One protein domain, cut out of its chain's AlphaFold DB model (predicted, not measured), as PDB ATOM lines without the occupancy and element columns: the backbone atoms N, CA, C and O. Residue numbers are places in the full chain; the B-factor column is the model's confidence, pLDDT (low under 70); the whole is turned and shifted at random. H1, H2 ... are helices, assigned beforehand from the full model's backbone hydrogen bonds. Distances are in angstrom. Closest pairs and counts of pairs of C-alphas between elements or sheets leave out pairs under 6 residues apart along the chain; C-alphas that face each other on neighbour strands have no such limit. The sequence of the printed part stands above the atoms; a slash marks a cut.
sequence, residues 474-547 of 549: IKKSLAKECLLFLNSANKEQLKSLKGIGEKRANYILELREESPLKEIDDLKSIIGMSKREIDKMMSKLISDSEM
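Overview. This is residues 474 to 547 of the 549 residues of an uncharacterized protein of Zea mays (UniProt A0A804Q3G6). Two long helices, H1 and H5, cross at nearly a right angle on one side of the domain, and H3 with the short H2 packed on it makes the other side, close to the last residues of H1. The very short H4 lies near the first residues of H5, and short or tight links join the helices. The printed part has 74 residues with five named helices, H1 to H5 in that order along the chain, and no named strand; the class is all helix. It is compact, with a radius of gyration of the C-alphas of 11.4 A, and its C-alphas span 32 by 22 by 20 A.

Arrangement. H1, residues 474 to 488, touches H5, residues 531 to 545, about perpendicular at 86 degrees; their closest C-alphas, those of Cys 482 and Met 538, are 7.2 A apart. H1 touches H5 with residues 478 to 482 alone, and H5 touches H1 with residues 538 to 541 alone. H2, residues 491 to 495, is close to H1 but not clearly touching it, the closest C-alphas being those of Leu 486 and Leu 494 at 7.1 A. H2 touches H3, residues 502 to 514, where the C-alphas of Leu 494 and Ala 505 are closest at 5.7 A. H1 and H3 are close but not clearly touching, about perpendicular at 85 degrees, with the C-alphas of Asn 487 and Arg 512 closest at 6.7 A. H4, residues 522 to 525, only just touches H5, with 3 pairs of C-alphas within 8 A; the closest, those of Lys 524 and Lys 531, are 6.9 A apart. H3 and H5 are apart, and so are H3 and H4. Every O i to N i+4 pair is within hydrogen-bond range in H1, H2 and H3, against 10 of 11 in H5, while H4 is too short for such a pair.

Along the chain. H1 begins at C-alpha 474, (151.565, 157.636, 224.710), and measures 21.0 A from first to last C-alpha. H2 has 5 residues and H4 has 4. H3 measures 19.0 A and ends at C-alpha 514, (166.734, 132.800, 220.170). H5 measures 21.5 A and ends at C-alpha 545, (162.896, 161.806, 217.058).

Size, cuts and confidence. The two C-alphas farthest apart, those of Glu 514 and Met 547, are 33.8 A apart. The printed part has no cut and no long link. The mean pLDDT of the printed part is 78.2, and residues 474 to 475, 526 and 540 to 547 are under 70.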
ATOM      1  N   ILE A 474     150.310 157.146 225.309       66.31
ATOM      2  CA  ILE A 474     151.565 157.636 224.710       66.31
ATOM      3  C   ILE A 474     152.747 156.770 225.159       66.31
ATOM      4  O   ILE A 474     153.529 156.316 224.329       66.31
ATOM      5  N   LYS A 475     152.838 156.445 226.457       68.88
ATOM      6  CA  LYS A 475     153.870 155.534 226.978       68.88
ATOM      7  C   LYS A 475     153.785 154.138 226.360       68.88
ATOM      8  O   LYS A 475     154.822 153.560 226.070       68.88
ATOM      9  N   LYS A 476     152.578 153.607 226.133       73.50
ATOM     10  CA  LYS A 476     152.352 152.320 225.453       73.50
ATOM     11  C   LYS A 476     152.722 152.378 223.969       73.50
ATOM     12  O   LYS A 476     153.229 151.392 223.451       73.50
ATOM     13  N   SER A 477     152.479 153.499 223.290       72.50
ATOM     14  CA  SER A 477     152.867 153.692 221.886       72.50
ATOM     15  C   SER A 477     154.384 153.765 221.737       72.50
ATOM     16  O   SER A 477     154.968 152.992 220.986       72.50
ATOM     17  N   LEU A 478     155.031 154.601 222.552       73.44
ATOM     18  CA  LEU A 478     156.487 154.729 222.590       73.44
ATOM     19  C   LEU A 478     157.155 153.410 222.993       73.44
ATOM     20  O   LEU A 478     158.206 153.046 222.478       73.44
ATOM     21  N   ALA A 479     156.523 152.666 223.903       77.81
ATOM     22  CA  ALA A 479     156.980 151.346 224.300       77.81
ATOM     23  C   ALA A 479     157.049 150.369 223.117       77.81
ATOM     24  O   ALA A 479     158.027 149.641 222.960       77.81
ATOM     25  N   LYS A 480     156.031 150.385 222.254       80.06
ATOM     26  CA  LYS A 480     156.011 149.571 221.037       80.06
ATOM     27  C   LYS A 480     157.081 150.014 220.043       80.06
ATOM     28  O   LYS A 480     157.745 149.166 219.465       80.06
ATOM     29  N   GLU A 481     157.277 151.317 219.875       77.25
ATOM     30  CA  GLU A 481     158.280 151.873 218.962       77.25
ATOM     31  C   GLU A 481     159.716 151.553 219.403       77.25
ATOM     32  O   GLU A 481     160.532 151.091 218.605       77.25
ATOM     33  N   CYS A 482     160.012 151.684 220.698       80.38
ATOM     34  CA  CYS A 482     161.302 151.284 221.251       80.38
ATOM     35  C   CYS A 482     161.528 149.771 221.129       80.38
ATOM     36  O   CYS A 482     162.631 149.350 220.790       80.38
ATOM     37  N   LEU A 483     160.494 148.948 221.332       84.00
ATOM     38  CA  LEU A 483     160.583 147.499 221.139       84.00
ATOM     39  C   LEU A 483     160.851 147.128 219.672       84.00
ATOM     40  O   LEU A 483     161.683 146.267 219.391       84.00
ATOM     41  N   LEU A 484     160.192 147.810 218.731       82.62
ATOM     42  CA  LEU A 484     160.440 147.653 217.297       82.62
ATOM     43  C   LEU A 484     161.886 148.018 216.952       82.62
ATOM     44  O   LEU A 484     162.564 147.244 216.277       82.62
ATOM     45  N   PHE A 485     162.390 149.141 217.467       83.00
ATOM     46  CA  PHE A 485     163.785 149.544 217.287       83.00
ATOM     47  C   PHE A 485     164.753 148.518 217.896       83.00
ATOM     48  O   PHE A 485     165.690 148.076 217.240       83.00
ATOM     49  N   LEU A 486     164.502 148.053 219.119       84.69
ATOM     50  CA  LEU A 486     165.337 147.063 219.802       84.69
ATOM     51  C   LEU A 486     165.341 145.688 219.137       84.69
ATOM     52  O   LEU A 486     166.289 144.946 219.370       84.69
ATOM     53  N   ASN A 487     164.344 145.354 218.318       86.12
ATOM     54  CA  ASN A 487     164.298 144.104 217.560       86.12
ATOM     55  C   ASN A 487     164.827 144.246 216.117       86.12
ATOM     56  O   ASN A 487     165.169 143.239 215.505       86.12
ATOM     57  N   SER A 488     164.945 145.466 215.580       82.81
ATOM     58  CA  SER A 488     165.338 145.717 214.178       82.81
ATOM     59  C   SER A 488     166.682 146.436 214.001       82.81
ATOM     60  O   SER A 488     167.335 146.269 212.973       82.81
ATOM     61  N   ALA A 489     167.133 147.209 214.991       85.94
ATOM     62  CA  ALA A 489     168.333 148.040 214.903       85.94
ATOM     63  C   ALA A 489     169.617 147.209 214.803       85.94
ATOM     64  O   ALA A 489     169.773 146.207 215.502       85.94
ATOM     65  N   ASN A 490     170.579 147.649 213.996       87.75
ATOM     66  CA  ASN A 490     171.899 147.025 213.949       87.75
ATOM     67  C   ASN A 490     172.735 147.356 215.204       87.75
ATOM     68  O   ASN A 490     172.370 148.196 216.027       87.75
ATOM     69  N   LYS A 491     173.886 146.699 215.353       85.56
ATOM     70  CA  LYS A 491     174.758 146.838 216.528       85.56
ATOM     71  C   LYS A 491     175.148 148.286 216.855       85.56
ATOM     72  O   LYS A 491     175.132 148.676 218.020       85.56
ATOM     73  N   GLU A 492     175.473 149.087 215.844       84.50
ATOM     74  CA  GLU A 492     175.885 150.483 216.033       84.50
ATOM     75  C   GLU A 492     174.696 151.389 216.373       84.50
ATOM     76  O   GLU A 492     174.805 152.278 217.219       84.50
ATOM     77  N   GLN A 493     173.525 151.103 215.805       82.44
ATOM     78  CA  GLN A 493     172.266 151.755 216.161       82.44
ATOM     79  C   GLN A 493     171.807 151.401 217.583       82.44
ATOM     80  O   GLN A 493     171.242 152.243 218.268       82.44
ATOM     81  N   LEU A 494     172.084 150.194 218.077       84.06
ATOM     82  CA  LEU A 494     171.826 149.846 219.477       84.06
ATOM     83  C   LEU A 494     172.747 150.611 220.434       84.06
ATOM     84  O   LEU A 494     172.308 151.046 221.495       84.06
ATOM     85  N   LYS A 495     174.013 150.810 220.055       84.25
ATOM     86  CA  LYS A 495     175.010 151.534 220.862       84.25
ATOM     87  C   LYS A 495     174.747 153.038 220.957       84.25
ATOM     88  O   LYS A 495     175.264 153.685 221.868       84.25
ATOM     89  N   SER A 496     173.953 153.608 220.050       80.75
ATOM     90  CA  SER A 496     173.539 155.014 220.137       80.75
ATOM     91  C   SER A 496     172.515 155.255 221.261       80.75
ATOM     92  O   SER A 496     172.387 156.384 221.760       80.75
ATOM     93  N   LEU A 497     171.839 154.193 221.726       81.38
ATOM     94  CA  LEU A 497     170.905 154.249 222.845       81.38
ATOM     95  C   LEU A 497     171.636 154.439 224.175       81.38
ATOM     96  O   LEU A 497     172.579 153.736 224.547       81.38
ATOM     97  N   LYS A 498     171.151 155.404 224.954       79.94
ATOM     98  CA  LYS A 498     171.766 155.774 226.229       79.94
ATOM     99  C   LYS A 498     171.621 154.641 227.247       79.94
ATOM    100  O   LYS A 498     170.525 154.379 227.727       79.94
ATOM    101  N   GLY A 499     172.744 154.032 227.624       78.44
ATOM    102  CA  GLY A 499     172.787 152.912 228.571       78.44
ATOM    103  C   GLY A 499     172.984 151.543 227.915       78.44
ATOM    104  O   GLY A 499     173.152 150.559 228.638       78.44
ATOM    105  N   ILE A 500     173.037 151.472 226.581       82.56
ATOM    106  CA  ILE A 500     173.381 150.256 225.842       82.56
ATOM    107  C   ILE A 500     174.818 150.379 225.333       82.56
ATOM    108  O   ILE A 500     175.119 151.115 224.403       82.56
ATOM    109  N   GLY A 501     175.729 149.675 226.004       83.50
ATOM    110  CA  GLY A 501     177.120 149.536 225.571       83.50
ATOM    111  C   GLY A 501     177.341 148.274 224.739       83.50
ATOM    112  O   GLY A 501     176.448 147.442 224.610       83.50
ATOM    113  N   GLU A 502     178.570 148.092 224.257       86.62
ATOM    114  CA  GLU A 502     179.005 146.975 223.399       86.62
ATOM    115  C   GLU A 502     178.501 145.595 223.866       86.62
ATOM    116  O   GLU A 502     177.918 144.842 223.090       86.62
ATOM    117  N   LYS A 503     178.653 145.288 225.161       85.38
ATOM    118  CA  LYS A 503     178.221 144.007 225.744       85.38
ATOM    119  C   LYS A 503     176.703 143.817 225.707       85.38
ATOM    120  O   LYS A 503     176.234 142.731 225.402       85.38
ATOM    121  N   ARG A 504     175.940 144.875 226.003       86.38
ATOM    122  CA  ARG A 504     174.467 144.838 225.994       86.38
ATOM    123  C   ARG A 504     173.933 144.770 224.562       86.38
ATOM    124  O   ARG A 504     172.964 144.067 224.325       86.38
ATOM    125  N   ALA A 505     174.583 145.446 223.613       87.69
ATOM    126  CA  ALA A 505     174.216 145.397 222.199       87.69
ATOM    127  C   ALA A 505     174.426 143.999 221.592       87.69
ATOM    128  O   ALA A 505     173.532 143.508 220.911       87.69
ATOM    129  N   ASN A 506     175.558 143.339 221.876       87.75
ATOM    130  CA  ASN A 506     175.790 141.953 221.438       87.75
ATOM    131  C   ASN A 506     174.770 140.995 222.051       87.75
ATOM    132  O   ASN A 506     174.181 140.195 221.339       87.75
ATOM    133  N   TYR A 507     174.504 141.143 223.346       86.12
ATOM    134  CA  TYR A 507     173.539 140.299 224.034       86.12
ATOM    135  C   TYR A 507     172.110 140.476 223.493       86.12
ATOM    136  O   TYR A 507     171.390 139.503 223.332       86.12
ATOM    137  N   ILE A 508     171.704 141.698 223.125       85.88
ATOM    138  CA  ILE A 508     170.419 141.934 222.443       85.88
ATOM    139  C   ILE A 508     170.380 141.247 221.074       85.88
ATOM    140  O   ILE A 508     169.338 140.725 220.699       85.88
ATOM    141  N   LEU A 509     171.485 141.240 220.324       86.44
ATOM    142  CA  LEU A 509     171.551 140.562 219.026       86.44
ATOM    143  C   LEU A 509     171.460 139.040 219.173       86.44
ATOM    144  O   LEU A 509     170.670 138.434 218.460       86.44
ATOM    145  N   GLU A 510     172.184 138.457 220.129       85.88
ATOM    146  CA  GLU A 510     172.106 137.027 220.463       85.88
ATOM    147  C   GLU A 510     170.691 136.640 220.918       85.88
ATOM    148  O   GLU A 510     170.122 135.667 220.431       85.88
ATOM    149  N   LEU A 511     170.062 137.458 221.771       82.56
ATOM    150  CA  LEU A 511     168.685 137.228 222.210       82.56
ATOM    151  C   LEU A 511     167.697 137.218 221.044       82.56
ATOM    152  O   LEU A 511     166.790 136.399 221.053       82.56
ATOM    153  N   ARG A 512     167.859 138.074 220.026       83.06
ATOM    154  CA  ARG A 512     166.960 138.082 218.855       83.06
ATOM    155  C   ARG A 512     167.020 136.788 218.049       83.06
ATOM    156  O   ARG A 512     166.015 136.445 217.430       83.06
ATOM    157  N   GLU A 513     168.173 136.118 218.020       80.62
ATOM    158  CA  GLU A 513     168.329 134.840 217.317       80.62
ATOM    159  C   GLU A 513     167.572 133.714 218.034       80.62
ATOM    160  O   GLU A 513     166.997 132.849 217.374       80.62
ATOM    161  N   GLU A 514     167.496 133.763 219.368       79.12
ATOM    162  CA  GLU A 514     166.734 132.800 220.170       79.12
ATOM    163  C   GLU A 514     165.240 133.158 220.275       79.12
ATOM    164  O   GLU A 514     164.377 132.287 220.144       79.12
ATOM    165  N   SER A 515     164.903 134.429 220.523       79.06
ATOM    166  CA  SER A 515     163.537 134.970 220.549       79.06
ATOM    167  C   SER A 515     163.507 136.510 220.619       79.06
ATOM    168  O   SER A 515     164.135 137.103 221.496       79.06
ATOM    169  N   PRO A 516     162.697 137.199 219.792       80.88
ATOM    170  CA  PRO A 516     162.569 138.655 219.857       80.88
ATOM    171  C   PRO A 516     161.956 139.124 221.186       80.88
ATOM    172  O   PRO A 516     161.092 138.455 221.759       80.88
ATOM    173  N   LEU A 517     162.366 140.314 221.639       82.38
ATOM    174  CA  LEU A 517     161.849 140.937 222.862       82.38
ATOM    175  C   LEU A 517     160.351 141.229 222.703       82.38
ATOM    176  O   LEU A 517     159.935 141.761 221.667       82.38
ATOM    177  N   LYS A 518     159.548 140.907 223.723       82.62
ATOM    178  CA  LYS A 518     158.079 141.038 223.682       82.62
ATOM    179  C   LYS A 518     157.584 142.209 224.516       82.62
ATOM    180  O   LYS A 518     156.599 142.845 224.142       82.62
ATOM    181  N   GLU A 519     158.275 142.522 225.605       83.31
ATOM    182  CA  GLU A 519     157.956 143.648 226.473       83.31
ATOM    183  C   GLU A 519     159.216 144.437 226.838       83.31
ATOM    184  O   GLU A 519     160.320 143.914 226.908       83.31
ATOM    185  N   ILE A 520     159.068 145.734 227.115       80.25
ATOM    186  CA  ILE A 520     160.205 146.562 227.562       80.25
ATOM    187  C   ILE A 520     160.738 146.132 228.925       80.25
ATOM    188  O   ILE A 520     161.921 146.322 229.208       80.25
ATOM    189  N   ASP A 521     159.893 145.528 229.758       78.69
ATOM    190  CA  ASP A 521     160.321 144.987 231.043       78.69
ATOM    191  C   ASP A 521     161.279 143.786 230.881       78.69
ATOM    192  O   ASP A 521     162.031 143.493 231.814       78.69
ATOM    193  N   ASP A 522     161.389 143.195 229.681       80.44
ATOM    194  CA  ASP A 522     162.415 142.198 229.339       80.44
ATOM    195  C   ASP A 522     163.836 142.790 229.427       80.44
ATOM    196  O   ASP A 522     164.798 142.110 229.784       80.44
ATOM    197  N   LEU A 523     163.994 144.104 229.215       78.00
ATOM    198  CA  LEU A 523     165.274 144.796 229.421       78.00
ATOM    199  C   LEU A 523     165.708 144.787 230.892       78.00
ATOM    200  O   LEU A 523     166.903 144.851 231.202       78.00
ATOM    201  N   LYS A 524     164.739 144.728 231.808       79.88
ATOM    202  CA  LYS A 524     164.983 144.695 233.247       79.88
ATOM    203  C   LYS A 524     165.301 143.281 233.719       79.88
ATOM    204  O   LYS A 524     166.214 143.118 234.525       79.88
ATOM    205  N   SER A 525     164.551 142.284 233.251       73.44
ATOM    206  CA  SER A 525     164.698 140.887 233.676       73.44
ATOM    207  C   SER A 525     165.853 140.164 232.978       73.44
ATOM    208  O   SER A 525     166.536 139.383 233.633       73.44
ATOM    209  N   ILE A 526     166.107 140.450 231.698       69.06
ATOM    210  CA  ILE A 526     167.064 139.706 230.864       69.06
ATOM    211  C   ILE A 526     168.386 140.473 230.724       69.06
ATOM    212  O   ILE A 526     169.461 139.920 230.924       69.06
ATOM    213  N   ILE A 527     168.329 141.781 230.449       75.62
ATOM    214  CA  ILE A 527     169.526 142.614 230.190       75.62
ATOM    215  C   ILE A 527     170.039 143.317 231.468       75.62
ATOM    216  O   ILE A 527     171.119 143.921 231.482       75.62
ATOM    217  N   GLY A 528     169.289 143.220 232.571       78.81
ATOM    218  CA  GLY A 528     169.678 143.751 233.879       78.81
ATOM    219  C   GLY A 528     169.695 145.279 233.952       78.81
ATOM    220  O   GLY A 528     170.451 145.853 234.739       78.81
ATOM    221  N   MET A 529     168.907 145.965 233.119       81.31
ATOM    222  CA  MET A 529     168.770 147.420 233.187       81.31
ATOM    223  C   MET A 529     167.869 147.830 234.351       81.31
ATOM    224  O   MET A 529     166.793 147.278 234.576       81.31
ATOM    225  N   SER A 530     168.277 148.858 235.091       83.31
ATOM    226  CA  SER A 530     167.414 149.454 236.106       83.31
ATOM    227  C   SER A 530     166.261 150.223 235.456       83.31
ATOM    228  O   SER A 530     166.394 150.805 234.379       83.31
ATOM    229  N   LYS A 531     165.130 150.323 236.164       81.44
ATOM    230  CA  LYS A 531     163.963 151.099 235.708       81.44
ATOM    231  C   LYS A 531     164.323 152.542 235.321       81.44
ATOM    232  O   LYS A 531     163.828 153.059 234.330       81.44
ATOM    233  N   ARG A 532     165.248 153.168 236.062       79.31
ATOM    234  CA  ARG A 532     165.731 154.528 235.772       79.31
ATOM    235  C   ARG A 532     166.543 154.612 234.479       79.31
ATOM    236  O   ARG A 532     166.495 155.643 233.818       79.31
ATOM    237  N   GLU A 533     167.308 153.578 234.133       81.38
ATOM    238  CA  GLU A 533     168.046 153.533 232.864       81.38
ATOM    239  C   GLU A 533     167.092 153.364 231.681       81.38
ATOM    240  O   GLU A 533     167.243 154.072 230.690       81.38
ATOM    241  N   ILE A 534     166.074 152.509 231.821       82.75
ATOM    242  CA  ILE A 534     165.035 152.302 230.803       82.75
ATOM    243  C   ILE A 534     164.255 153.603 230.570       82.75
ATOM    244  O   ILE A 534     164.173 154.074 229.439       82.75
ATOM    245  N   ASP A 535     163.784 154.261 231.634       80.75
ATOM    246  CA  ASP A 535     163.066 155.540 231.528       80.75
ATOM    247  C   ASP A 535     163.926 156.632 230.854       80.75
ATOM    248  O   ASP A 535     163.431 157.441 230.065       80.75
ATOM    249  N   LYS A 536     165.237 156.646 231.128       80.56
ATOM    250  CA  LYS A 536     166.193 157.608 230.553       80.56
ATOM    251  C   LYS A 536     166.526 157.313 229.088       80.56
ATOM    252  O   LYS A 536     166.790 158.253 228.340       80.56
ATOM    253  N   MET A 537     166.521 156.043 228.690       82.56
ATOM    254  CA  MET A 537     166.662 155.611 227.299       82.56
ATOM    255  C   MET A 537     165.421 156.009 226.490       82.56
ATOM    256  O   MET A 537     165.552 156.675 225.466       82.56
ATOM    257  N   MET A 538     164.227 155.714 227.015       79.31
ATOM    258  CA  MET A 538     162.940 156.088 226.417       79.31
ATOM    259  C   MET A 538     162.800 157.605 226.265       79.31
ATOM    260  O   MET A 538     162.364 158.086 225.228       79.31
ATOM    261  N   SER A 539     163.238 158.370 227.270       74.69
ATOM    262  CA  SER A 539     163.205 159.839 227.218       74.69
ATOM    263  C   SER A 539     164.126 160.428 226.146       74.69
ATOM    264  O   SER A 539     163.858 161.518 225.660       74.69
ATOM    265  N   LYS A 540     165.218 159.739 225.784       69.00
ATOM    266  CA  LYS A 540     166.144 160.216 224.748       69.00
ATOM    267  C   LYS A 540     165.647 159.893 223.339       69.00
ATOM    268  O   LYS A 540     165.832 160.714 222.456       69.00
ATOM    269  N   LEU A 541     164.970 158.757 223.153       66.19
ATOM    270  CA  LEU A 541     164.292 158.446 221.890       66.19
ATOM    271  C   LEU A 541     163.280 159.535 221.507       66.19
ATOM    272  O   LEU A 541     163.225 159.896 220.342       66.19
ATOM    273  N   ILE A 542     162.591 160.124 222.495       62.72
ATOM    274  CA  ILE A 542     161.703 161.286 222.301       62.72
ATOM    275  C   ILE A 542     162.482 162.512 221.791       62.72
ATOM    276  O   ILE A 542     162.041 163.179 220.866       62.72
ATOM    277  N   SER A 543     163.653 162.808 222.367       58.12
ATOM    278  CA  SER A 543     164.467 163.963 221.952       58.12
ATOM    279  C   SER A 543     165.192 163.767 220.617       58.12
ATOM    280  O   SER A 543     165.461 164.742 219.925       58.12
ATOM    281  N   ASP A 544     165.535 162.527 220.259       49.12
ATOM    282  CA  ASP A 544     166.237 162.219 219.010       49.12
ATOM    283  C   ASP A 544     165.244 162.082 217.827       49.12
ATOM    284  O   ASP A 544     165.612 162.403 216.698       49.12
ATOM    285  N   SER A 545     163.973 161.707 218.065       51.91
ATOM    286  CA  SER A 545     162.896 161.806 217.058       51.91
ATOM    287  C   SER A 545     162.517 163.257 216.729       51.91
ATOM    288  O   SER A 545     162.086 163.533 215.618       51.91
ATOM    289  N   GLU A 546     162.733 164.192 217.660       43.03
ATOM    290  CA  GLU A 546     162.497 165.637 217.488       43.03
ATOM    291  C   GLU A 546     163.594 166.363 216.672       43.03
ATOM    292  O   GLU A 546     163.442 167.545 216.379       43.03
ATOM    293  N   MET A 547     164.710 165.699 216.326       37.69
ATOM    294  CA  MET A 547     165.841 166.315 215.601       37.69
ATOM    295  C   MET A 547     165.991 165.880 214.134       37.69
ATOM    296  O   MET A 547     166.872 166.399 213.449       37.69
TER     297      MET A 547